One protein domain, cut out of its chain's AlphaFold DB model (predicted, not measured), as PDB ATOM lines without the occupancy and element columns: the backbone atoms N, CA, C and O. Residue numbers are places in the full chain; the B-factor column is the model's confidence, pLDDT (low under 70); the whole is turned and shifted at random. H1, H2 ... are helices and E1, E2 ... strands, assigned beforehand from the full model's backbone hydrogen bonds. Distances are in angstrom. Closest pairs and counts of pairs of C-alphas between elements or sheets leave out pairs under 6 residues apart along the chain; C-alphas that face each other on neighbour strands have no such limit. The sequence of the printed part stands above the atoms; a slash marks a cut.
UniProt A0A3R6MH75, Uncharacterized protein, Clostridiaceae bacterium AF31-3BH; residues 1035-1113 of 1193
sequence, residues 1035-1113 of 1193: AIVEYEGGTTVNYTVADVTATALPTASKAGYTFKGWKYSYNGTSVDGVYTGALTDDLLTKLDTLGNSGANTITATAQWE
ATOM      1  N   ALA A1035      33.959   7.485   4.395       95.69
ATOM      2  CA  ALA A1035      35.158   7.479   3.563       95.69
ATOM      3  C   ALA A1035      36.221   8.443   4.099       95.69
ATOM      4  O   ALA A1035      35.892   9.514   4.602       95.69
ATOM      5  N   ILE A1036      37.494   8.078   3.946       95.62
ATOM      6  CA  ILE A1036      38.640   8.956   4.206       95.62
ATOM      7  C   ILE A1036      39.223   9.326   2.845       95.62
ATOM      8  O   ILE A1036      39.553   8.437   2.060       95.62
ATOM      9  N   VAL A1037      39.311  10.620   2.538       96.06
ATOM     10  CA  VAL A1037      39.689  11.118   1.208       96.06
ATOM     11  C   VAL A1037      40.806  12.148   1.321       96.06
ATOM     12  O   VAL A1037      40.627  13.179   1.959       96.06
ATOM     13  N   GLU A1038      41.935  11.885   0.673       95.75
ATOM     14  CA  GLU A1038      43.078  12.792   0.551       95.75
ATOM     15  C   GLU A1038      43.052  13.486  -0.818       95.75
ATOM     16  O   GLU A1038      43.076  12.837  -1.867       95.75
ATOM     17  N   TYR A1039      42.987  14.815  -0.807       94.81
ATOM     18  CA  TYR A1039      42.873  15.665  -1.990       94.81
ATOM     19  C   TYR A1039      44.230  16.191  -2.472       94.81
ATOM     20  O   TYR A1039      45.075  16.589  -1.668       94.81
ATOM     21  N   GLU A1040      44.418  16.257  -3.797       88.75
ATOM     22  CA  GLU A1040      45.564  16.918  -4.446       88.75
ATOM     23  C   GLU A1040      45.745  18.342  -3.888       88.75
ATOM     24  O   GLU A1040      44.859  19.186  -4.015       88.75
ATOM     25  N   GLY A1041      46.884  18.585  -3.232       78.12
ATOM     26  CA  GLY A1041      47.114  19.769  -2.391       78.12
ATOM     27  C   GLY A1041      47.284  19.461  -0.893       78.12
ATOM     28  O   GLY A1041      47.669  20.352  -0.146       78.12
ATOM     29  N   GLY A1042      47.058  18.215  -0.456       81.00
ATOM     30  CA  GLY A1042      47.375  17.737   0.899       81.00
ATOM     31  C   GLY A1042      46.263  17.926   1.939       81.00
ATOM     32  O   GLY A1042      46.547  17.973   3.132       81.00
ATOM     33  N   THR A1043      45.004  18.059   1.511       87.88
ATOM     34  CA  THR A1043      43.851  18.169   2.427       87.88
ATOM     35  C   THR A1043      43.163  16.815   2.583       87.88
ATOM     36  O   THR A1043      42.663  16.276   1.598       87.88
ATOM     37  N   THR A1044      43.070  16.291   3.807       93.69
ATOM     38  CA  THR A1044      42.351  15.035   4.091       93.69
ATOM     39  C   THR A1044      41.007  15.310   4.759       93.69
ATOM     40  O   THR A1044      40.939  16.040   5.745       93.69
ATOM     41  N   VAL A1045      39.936  14.712   4.231       94.94
ATOM     42  CA  VAL A1045      38.553  14.878   4.698       94.94
ATOM     43  C   VAL A1045      37.950  13.517   5.051       94.94
ATOM     44  O   VAL A1045      38.071  12.556   4.290       94.94
ATOM     45  N   ASN A1046      37.276  13.447   6.200       95.12
ATOM     46  CA  ASN A1046      36.554  12.264   6.666       95.12
ATOM     47  C   ASN A1046      35.056  12.470   6.420       95.12
ATOM     48  O   ASN A1046      34.419  13.211   7.162       95.12
ATOM     49  N   TYR A1047      34.500  11.827   5.395       94.56
ATOM     50  CA  TYR A1047      33.079  11.923   5.066       94.56
ATOM     51  C   TYR A1047      32.244  10.871   5.791       94.56
ATOM     52  O   TYR A1047      32.626   9.702   5.887       94.56
ATOM     53  N   THR A1048      31.061  11.288   6.224       93.12
ATOM     54  CA  THR A1048      30.009  10.478   6.842       93.12
ATOM     55  C   THR A1048      28.671  10.733   6.143       93.12
ATOM     56  O   THR A1048      28.556  11.624   5.303       93.12
ATOM     57  N   VAL A1049      27.613  10.002   6.502       91.94
ATOM     58  CA  VAL A1049      26.266  10.289   5.964       91.94
ATOM     59  C   VAL A1049      25.724  11.672   6.338       91.94
ATOM     60  O   VAL A1049      24.892  12.198   5.606       91.94
ATOM     61  N   ALA A1050      26.219  12.295   7.413       89.25
ATOM     62  CA  ALA A1050      25.836  13.656   7.795       89.25
ATOM     63  C   ALA A1050      26.396  14.731   6.839       89.25
ATOM     64  O   ALA A1050      25.879  15.844   6.808       89.25
ATOM     65  N   ASP A1051      27.417  14.397   6.043       91.75
ATOM     66  CA  ASP A1051      28.022  15.280   5.041       91.75
ATOM     67  C   ASP A1051      27.261  15.291   3.706       91.75
ATOM     68  O   ASP A1051      27.472  16.172   2.871       91.75
ATOM     69  N   VAL A1052      26.379  14.312   3.475       92.31
ATOM     70  CA  VAL A1052      25.618  14.182   2.227       92.31
ATOM     71  C   VAL A1052      24.674  15.374   2.074       92.31
ATOM     72  O   VAL A1052      23.877  15.668   2.962       92.31
ATOM     73  N   THR A1053      24.769  16.077   0.945       90.19
ATOM     74  CA  THR A1053      24.157  17.387   0.619       90.19
ATOM     75  C   THR A1053      24.543  18.569   1.519       90.19
ATOM     76  O   THR A1053      24.452  19.706   1.063       90.19
ATOM     77  N   ALA A1054      25.005  18.336   2.751       87.56
ATOM     78  CA  ALA A1054      25.413  19.382   3.687       87.56
ATOM     79  C   ALA A1054      26.830  19.919   3.417       87.56
ATOM     80  O   ALA A1054      27.069  21.121   3.543       87.56
ATOM     81  N   THR A1055      27.761  19.047   3.020       86.56
ATOM     82  CA  THR A1055      29.180  19.379   2.842       86.56
ATOM     83  C   THR A1055      29.530  19.487   1.355       86.56
ATOM     84  O   THR A1055      29.302  18.569   0.560       86.56
ATOM     85  N   ALA A1056      30.121  20.620   0.969       90.12
ATOM     86  CA  ALA A1056      30.688  20.811  -0.362       90.12
ATOM     87  C   ALA A1056      32.003  20.030  -0.525       90.12
ATOM     88  O   ALA A1056      32.824  19.955   0.391       90.12
ATOM     89  N   LEU A1057      32.234  19.480  -1.717       91.88
ATOM     90  CA  LEU A1057      33.538  18.948  -2.099       91.88
ATOM     91  C   LEU A1057      34.537  20.122  -2.225       91.88
ATOM     92  O   LEU A1057      34.160  21.167  -2.765       91.88
ATOM     93  N   PRO A1058      35.798  19.985  -1.762       91.25
ATOM     94  CA  PRO A1058      36.804  21.041  -1.869       91.25
ATOM     95  C   PRO A1058      36.990  21.557  -3.299       91.25
ATOM     96  O   PRO A1058      36.787  20.827  -4.268       91.25
ATOM     97  N   THR A1059      37.440  22.802  -3.446       88.56
ATOM     98  CA  THR A1059      37.806  23.369  -4.752       88.56
ATOM     99  C   THR A1059      39.313  23.573  -4.835       88.56
ATOM    100  O   THR A1059      39.938  24.040  -3.888       88.56
ATOM    101  N   ALA A1060      39.904  23.213  -5.975       86.31
ATOM    102  CA  ALA A1060      41.305  23.488  -6.277       86.31
ATOM    103  C   ALA A1060      41.417  24.663  -7.260       86.31
ATOM    104  O   ALA A1060      40.525  24.885  -8.081       86.31
ATOM    105  N   SER A1061      42.535  25.393  -7.226       85.44
ATOM    106  CA  SER A1061      42.841  26.454  -8.195       85.44
ATOM    107  C   SER A1061      44.227  26.261  -8.819       85.44
ATOM    108  O   SER A1061      45.135  25.715  -8.194       85.44
ATOM    109  N   LYS A1062      44.377  26.665 -10.086       84.62
ATOM    110  CA  LYS A1062      45.615  26.525 -10.864       84.62
ATOM    111  C   LYS A1062      45.650  27.583 -11.962       84.62
ATOM    112  O   LYS A1062      44.731  27.664 -12.772       84.62
ATOM    113  N   ALA A1063      46.700  28.401 -11.995       81.50
ATOM    114  CA  ALA A1063      46.793  29.524 -12.930       81.50
ATOM    115  C   ALA A1063      46.682  29.063 -14.399       81.50
ATOM    116  O   ALA A1063      47.402  28.162 -14.827       81.50
ATOM    117  N   GLY A1064      45.769  29.678 -15.160       85.38
ATOM    118  CA  GLY A1064      45.492  29.340 -16.563       85.38
ATOM    119  C   GLY A1064      44.586  28.121 -16.791       85.38
ATOM    120  O   GLY A1064      44.358  27.756 -17.945       85.38
ATOM    121  N   TYR A1065      44.056  27.494 -15.733       88.62
ATOM    122  CA  TYR A1065      43.175  26.327 -15.834       88.62
ATOM    123  C   TYR A1065      41.872  26.508 -15.046       88.62
ATOM    124  O   TYR A1065      41.863  26.941 -13.897       88.62
ATOM    125  N   THR A1066      40.766  26.084 -15.650       88.06
ATOM    126  CA  THR A1066      39.468  25.933 -14.987       88.06
ATOM    127  C   THR A1066      39.408  24.565 -14.309       88.06
ATOM    128  O   THR A1066      39.595  23.536 -14.965       88.06
ATOM    129  N   PHE A1067      39.120  24.542 -13.009       93.31
ATOM    130  CA  PHE A1067      38.863  23.312 -12.256       93.31
ATOM    131  C   PHE A1067      37.540  22.667 -12.699       93.31
ATOM    132  O   PHE A1067      36.535  23.358 -12.875       93.31
ATOM    133  N   LYS A1068      37.532  21.344 -12.893       93.62
ATOM    134  CA  LYS A1068      36.359  20.573 -13.353       93.62
ATOM    135  C   LYS A1068      35.789  19.616 -12.308       93.62
ATOM    136  O   LYS A1068      34.722  19.055 -12.541       93.62
ATOM    137  N   GLY A1069      36.467  19.441 -11.176       93.62
ATOM    138  CA  GLY A1069      36.106  18.475 -10.143       93.62
ATOM    139  C   GLY A1069      37.178  17.411  -9.920       93.62
ATOM    140  O   GLY A1069      38.286  17.475 -10.458       93.62
ATOM    141  N   TRP A1070      36.823  16.422  -9.112       95.94
ATOM    142  CA  TRP A1070      37.701  15.371  -8.615       95.94
ATOM    143  C   TRP A1070      37.446  14.035  -9.298       95.94
ATOM    144  O   TRP A1070      36.295  13.658  -9.524       95.94
ATOM    145  N   LYS A1071      38.519  13.280  -9.554       96.12
ATOM    146  CA  LYS A1071      38.442  11.838  -9.806       96.12
ATOM    147  C   LYS A1071      39.041  11.086  -8.616       96.12
ATOM    148  O   LYS A1071      40.158  11.386  -8.205       96.12
ATOM    149  N   TYR A1072      38.305  10.113  -8.087       96.56
ATOM    150  CA  TYR A1072      38.673   9.358  -6.886       96.56
ATOM    151  C   TYR A1072      39.247   7.983  -7.232       96.56
ATOM    152  O   TYR A1072      38.724   7.299  -8.116       96.56
ATOM    153  N   SER A1073      40.301   7.554  -6.534       94.50
ATOM    154  CA  SER A1073      40.930   6.245  -6.748       94.50
ATOM    155  C   SER A1073      41.617   5.673  -5.507       94.50
ATOM    156  O   SER A1073      42.071   6.408  -4.634       94.50
ATOM    157  N   TYR A1074      41.704   4.347  -5.447       94.38
ATOM    158  CA  TYR A1074      42.482   3.600  -4.463       94.38
ATOM    159  C   TYR A1074      43.037   2.325  -5.113       94.38
ATOM    160  O   TYR A1074      42.319   1.619  -5.821       94.38
ATOM    161  N   ASN A1075      44.325   2.045  -4.893       88.00
ATOM    162  CA  ASN A1075      45.028   0.841  -5.362       88.00
ATOM    163  C   ASN A1075      44.725   0.443  -6.830       88.00
ATOM    164  O   ASN A1075      44.341  -0.688  -7.127       88.00
ATOM    165  N   GLY A1076      44.827   1.405  -7.755       82.94
ATOM    166  CA  GLY A1076      44.584   1.204  -9.194       82.94
ATOM    167  C   GLY A1076      43.111   1.118  -9.626       82.94
ATOM    168  O   GLY A1076      42.835   1.153 -10.821       82.94
ATOM    169  N   THR A1077      42.166   1.065  -8.685       89.62
ATOM    170  CA  THR A1077      40.718   1.121  -8.947       89.62
ATOM    171  C   THR A1077      40.227   2.564  -8.801       89.62
ATOM    172  O   THR A1077      40.663   3.270  -7.894       89.62
ATOM    173  N   SER A1078      39.323   3.029  -9.669       91.56
ATOM    174  CA  SER A1078      38.765   4.390  -9.596       91.56
ATOM    175  C   SER A1078      37.245   4.416  -9.586       91.56
ATOM    176  O   SER A1078      36.619   3.584 -10.236       91.56
ATOM    177  N   VAL A1079      36.664   5.426  -8.938       93.38
ATOM    178  CA  VAL A1079      35.260   5.789  -9.157       93.38
ATOM    179  C   VAL A1079      35.136   6.410 -10.549       93.38
ATOM    180  O   VAL A1079      35.892   7.323 -10.894       93.38
ATOM    181  N   ASP A1080      34.187   5.929 -11.350       89.69
ATOM    182  CA  ASP A1080      33.891   6.516 -12.657       89.69
ATOM    183  C   ASP A1080      33.167   7.860 -12.515       89.69
ATOM    184  O   ASP A1080      32.258   8.012 -11.696       89.69
ATOM    185  N   GLY A1081      33.574   8.831 -13.335       90.12
ATOM    186  CA  GLY A1081      33.069  10.205 -13.329       90.12
ATOM    187  C   GLY A1081      34.105  11.248 -12.896       90.12
ATOM    188  O   GLY A1081      35.267  10.938 -12.624       90.12
ATOM    189  N   VAL A1082      33.657  12.505 -12.858       92.25
ATOM    190  CA  VAL A1082      34.372  13.656 -12.292       92.25
ATOM    191  C   VAL A1082      33.356  14.431 -11.457       92.25
ATOM    192  O   VAL A1082      32.281  14.755 -11.958       92.25
ATOM    193  N   TYR A1083      33.669  14.683 -10.187       94.69
ATOM    194  CA  TYR A1083      32.692  15.111  -9.183       94.69
ATOM    195  C   TYR A1083      33.005  16.510  -8.640       94.69
ATOM    196  O   TYR A1083      34.152  16.828  -8.328       94.69
ATOM    197  N   THR A1084      31.984  17.357  -8.524       91.88
ATOM    198  CA  THR A1084      32.070  18.730  -8.006       91.88
ATOM    199  C   THR A1084      30.710  19.152  -7.436       91.88
ATOM    200  O   THR A1084      29.705  18.503  -7.719       91.88
ATOM    201  N   GLY A1085      30.662  20.219  -6.637       92.00
ATOM    202  CA  GLY A1085      29.465  20.609  -5.885       92.00
ATOM    203  C   GLY A1085      29.384  19.906  -4.526       92.00
ATOM    204  O   GLY A1085      30.394  19.806  -3.833       92.00
ATOM    205  N   ALA A1086      28.197  19.455  -4.121       91.75
ATOM    206  CA  ALA A1086      27.979  18.777  -2.838       91.75
ATOM    207  C   ALA A1086      28.263  17.264  -2.900       91.75
ATOM    208  O   ALA A1086      28.159  16.643  -3.959       91.75
ATOM    209  N   LEU A1087      28.574  16.655  -1.751       94.00
ATOM    210  CA  LEU A1087      28.646  15.198  -1.617       94.00
ATOM    211  C   LEU A1087      27.254  14.568  -1.821       94.00
ATOM    212  O   LEU A1087      26.309  14.916  -1.115       94.00
ATOM    213  N   THR A1088      27.119  13.616  -2.746       94.19
ATOM    214  CA  THR A1088      25.876  12.849  -2.964       94.19
ATOM    215  C   THR A1088      25.929  11.484  -2.273       94.19
ATOM    216  O   THR A1088      27.013  10.952  -2.034       94.19
ATOM    217  N   ASP A1089      24.771  10.875  -1.983       93.94
ATOM    218  CA  ASP A1089      24.724   9.530  -1.379       93.94
ATOM    219  C   ASP A1089      25.311   8.454  -2.310       93.94
ATOM    220  O   ASP A1089      26.000   7.542  -1.858       93.94
ATOM    221  N   ASP A1090      25.110   8.587  -3.624       93.56
ATOM    222  CA  ASP A1090      25.753   7.748  -4.643       93.56
ATOM    223  C   ASP A1090      27.288   7.851  -4.576       93.56
ATOM    224  O   ASP A1090      27.971   6.827  -4.472       93.56
ATOM    225  N   LEU A1091      27.839   9.073  -4.543       94.31
ATOM    226  CA  LEU A1091      29.280   9.278  -4.409       94.31
ATOM    227  C   LEU A1091      29.795   8.730  -3.072       94.31
ATOM    228  O   LEU A1091      30.782   7.999  -3.069       94.31
ATOM    229  N   LEU A1092      29.124   9.007  -1.948       95.44
ATOM    230  CA  LEU A1092      29.527   8.462  -0.649       95.44
ATOM    231  C   LEU A1092      29.460   6.928  -0.628       95.44
ATOM    232  O   LEU A1092      30.335   6.302  -0.046       95.44
ATOM    233  N   THR A1093      28.488   6.304  -1.296       94.50
ATOM    234  CA  THR A1093      28.385   4.834  -1.397       94.50
ATOM    235  C   THR A1093      29.536   4.244  -2.218       94.50
ATOM    236  O   THR A1093      30.129   3.234  -1.832       94.50
ATOM    237  N   LYS A1094      29.906   4.899  -3.326       95.00
ATOM    238  CA  LYS A1094      31.072   4.534  -4.147       95.00
ATOM    239  C   LYS A1094      32.387   4.708  -3.381       95.00
ATOM    240  O   LYS A1094      33.256   3.843  -3.468       95.00
ATOM    241  N   LEU A1095      32.521   5.789  -2.611       95.19
ATOM    242  CA  LEU A1095      33.690   6.053  -1.769       95.19
ATOM    243  C   LEU A1095      33.772   5.092  -0.574       95.19
ATOM    244  O   LEU A1095      34.842   4.553  -0.329       95.19
ATOM    245  N   ASP A1096      32.672   4.808   0.124       95.50
ATOM    246  CA  ASP A1096      32.620   3.812   1.204       95.50
ATOM    247  C   ASP A1096      33.064   2.430   0.698       95.50
ATOM    248  O   ASP A1096      33.945   1.806   1.287       95.50
ATOM    249  N   THR A1097      32.564   2.013  -0.470       94.06
ATOM    250  CA  THR A1097      32.978   0.760  -1.123       94.06
ATOM    251  C   THR A1097      34.475   0.761  -1.466       94.06
ATOM    252  O   THR A1097      35.189  -0.186  -1.140       94.06
ATOM    253  N   LEU A1098      34.978   1.829  -2.098       93.94
ATOM    254  CA  LEU A1098      36.379   1.944  -2.527       93.94
ATOM    255  C   LEU A1098      37.360   2.051  -1.342       93.94
ATOM    256  O   LEU A1098      38.460   1.503  -1.387       93.94
ATOM    257  N   GLY A1099      36.949   2.737  -0.275       91.56
ATOM    258  CA  GLY A1099      37.694   2.914   0.971       91.56
ATOM    259  C   GLY A1099      37.523   1.773   1.978       91.56
ATOM    260  O   GLY A1099      38.094   1.855   3.064       91.56
ATOM    261  N   ASN A1100      36.748   0.729   1.652       91.38
ATOM    262  CA  ASN A1100      36.374  -0.365   2.559       91.38
ATOM    263  C   ASN A1100      35.830   0.165   3.906       91.38
ATOM    264  O   ASN A1100      36.419  -0.052   4.966       91.38
ATOM    265  N   SER A1101      34.760   0.960   3.820       87.00
ATOM    266  CA  SER A1101      34.132   1.735   4.898       87.00
ATOM    267  C   SER A1101      35.135   2.500   5.768       87.00
ATOM    268  O   SER A1101      35.174   2.367   6.993       87.00
ATOM    269  N   GLY A1102      35.983   3.299   5.114       84.50
ATOM    270  CA  GLY A1102      36.978   4.162   5.756       84.50
ATOM    271  C   GLY A1102      38.144   3.426   6.427       84.50
ATOM    272  O   GLY A1102      38.808   4.016   7.274       84.50
ATOM    273  N   ALA A1103      38.397   2.159   6.083       89.44
ATOM    274  CA  ALA A1103      39.625   1.460   6.472       89.44
ATOM    275  C   ALA A1103      40.842   1.895   5.630       89.44
ATOM    276  O   ALA A1103      41.975   1.789   6.094       89.44
ATOM    277  N   ASN A1104      40.605   2.390   4.410       92.44
ATOM    278  CA  ASN A1104      41.618   2.873   3.474       92.44
ATOM    279  C   ASN A1104      41.398   4.361   3.145       92.44
ATOM    280  O   ASN A1104      40.257   4.797   2.970       92.44
ATOM    281  N   THR A1105      42.489   5.111   2.969       94.38
ATOM    282  CA  THR A1105      42.464   6.476   2.416       94.38
ATOM    283  C   THR A1105      42.373   6.434   0.890       94.38
ATOM    284  O   THR A1105      43.139   5.730   0.232       94.38
ATOM    285  N   ILE A1106      41.446   7.204   0.326       96.75
ATOM    286  CA  ILE A1106      41.185   7.320  -1.113       96.75
ATOM    287  C   ILE A1106      41.866   8.586  -1.637       96.75
ATOM    288  O   ILE A1106      41.687   9.658  -1.065       96.75
ATOM    289  N   THR A1107      42.592   8.502  -2.749       95.56
ATOM    290  CA  THR A1107      43.222   9.669  -3.383       95.56
ATOM    291  C   THR A1107      42.254  10.349  -4.351       95.56
ATOM    292  O   THR A1107      41.660   9.690  -5.211       95.56
ATOM    293  N   ALA A1108      42.127  11.672  -4.255       96.38
ATOM    294  CA  ALA A1108      41.331  12.510  -5.145       96.38
ATOM    295  C   ALA A1108      42.228  13.418  -6.005       96.38
ATOM    296  O   ALA A1108      42.904  14.312  -5.496       96.38
ATOM    297  N   THR A1109      42.217  13.202  -7.321       94.06
ATOM    298  CA  THR A1109      43.041  13.931  -8.303       94.06
ATOM    299  C   THR A1109      42.218  15.002  -9.016       94.06
ATOM    300  O   THR A1109      41.123  14.720  -9.523       94.06
ATOM    301  N   ALA A1110      42.738  16.225  -9.085       92.69
ATOM    302  CA  ALA A1110      42.055  17.378  -9.654       92.69
ATOM    303  C   ALA A1110      42.024  17.309 -11.189       92.69
ATOM    304  O   ALA A1110      43.039  17.076 -11.847       92.69
ATOM    305  N   GLN A1111      40.844  17.523 -11.773       94.25
ATOM    306  CA  GLN A1111      40.652  17.539 -13.222       94.25
ATOM    307  C   GLN A1111      40.603  18.985 -13.733       94.25
ATOM    308  O   GLN A1111      39.947  19.847 -13.143       94.25
ATOM    309  N   TRP A1112      41.300  19.251 -14.840       91.44
ATOM    310  CA  TRP A1112      41.624  20.601 -15.310       91.44
ATOM    311  C   TRP A1112      41.329  20.780 -16.803       91.44
ATOM    312  O   TRP A1112      41.630  19.903 -17.608       91.44
ATOM    313  N   GLU A1113      40.834  21.955 -17.187       89.25
ATOM    314  CA  GLU A1113      40.709  22.394 -18.586       89.25
ATOM    315  C   GLU A1113      41.463  23.713 -18.782       89.25
ATOM    316  O   GLU A1113      41.375  24.600 -17.935       89.25
TER     317      GLU A1113
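What this domain is: This is residues 1035 to 1113 of the 1193 residues of an uncharacterized protein of Clostridiaceae bacterium AF31-3BH (UniProt A0A3R6MH75). A strongly twisted, curled sheet of four strands makes one wall, with the single short helix H1 over one of its faces, near the end where E1 and E4 begin. Two long links join in: residues 1049 to 1064 cross from one edge strand, E2, to the other, E3, and residues 1075 to 1088 loop from E3 to H1. The printed part has 79 residues, with four named strands and one named helix in the order E1, E2, E3, H1, E4. The sheet runs E2, E1, E4, E3 and is mixed, and the class is mixed, helices and strands. The whole is compact, with a radius of gyration of the C-alphas of 11.9 A, and its outline spans 37 by 29 by 22 A.

How they stand to each other: E1, residues 1035 to 1039, forms a hairpin with E2, residues 1043 to 1048; they are antiparallel at 158 degrees, with N 1037 and O 1045 2.9 A apart, within hydrogen-bond range. E3, residues 1065 to 1074, bends by 62 degrees at residue 1068, and it is apart from E2; these two are the edge strands. Residues 1073 to 1074 of E3 also form a short antiparallel pairing with residues 1077 to 1078. H1, residues 1089 to 1098, is on the sheet at a height over the sheet of 5.8 A, and every O i to N i+4 pair in it is within hydrogen-bond range. The closest C-alphas of H1 and E1 are those of Asp 1096 and Ala 1035, 5.0 A apart. H1 lies over none of the strands, but only just: 2 of its C-alphas fall on E1. The sheet and H1 make two layers, a helix on one face of a sheet. E4, residues 1105 to 1113, is parallel to E1 at 43 degrees, with N 1106 and O 1036 2.8 A apart. On its other side E4 is antiparallel to E3 at 154 degrees, with N 1109 and O 1071 2.9 A apart.

Where its parts are: E1 begins at C-alpha 1035, (35.158, 7.479, 3.563), and measures 12.5 A from first to last C-alpha. E2 measures 16.4 A, E3 25.4 A and H1 14.0 A. E3 begins at C-alpha 1065, (43.175, 26.327, -15.834). E4 measures 26.4 A and ends at C-alpha 1113, (40.709, 22.394, -18.586).

The domain as a whole: The two C-alphas farthest apart are those of Gly 1064 and Ser 1101, at 36.8 A. The printed part has no cut. The links E2 to E3 and E3 to H1 are long, H1 to E4 is short, and E1 to E2 is tight. The mean pLDDT of the printed part is 91.6, and no printed residue is under 70.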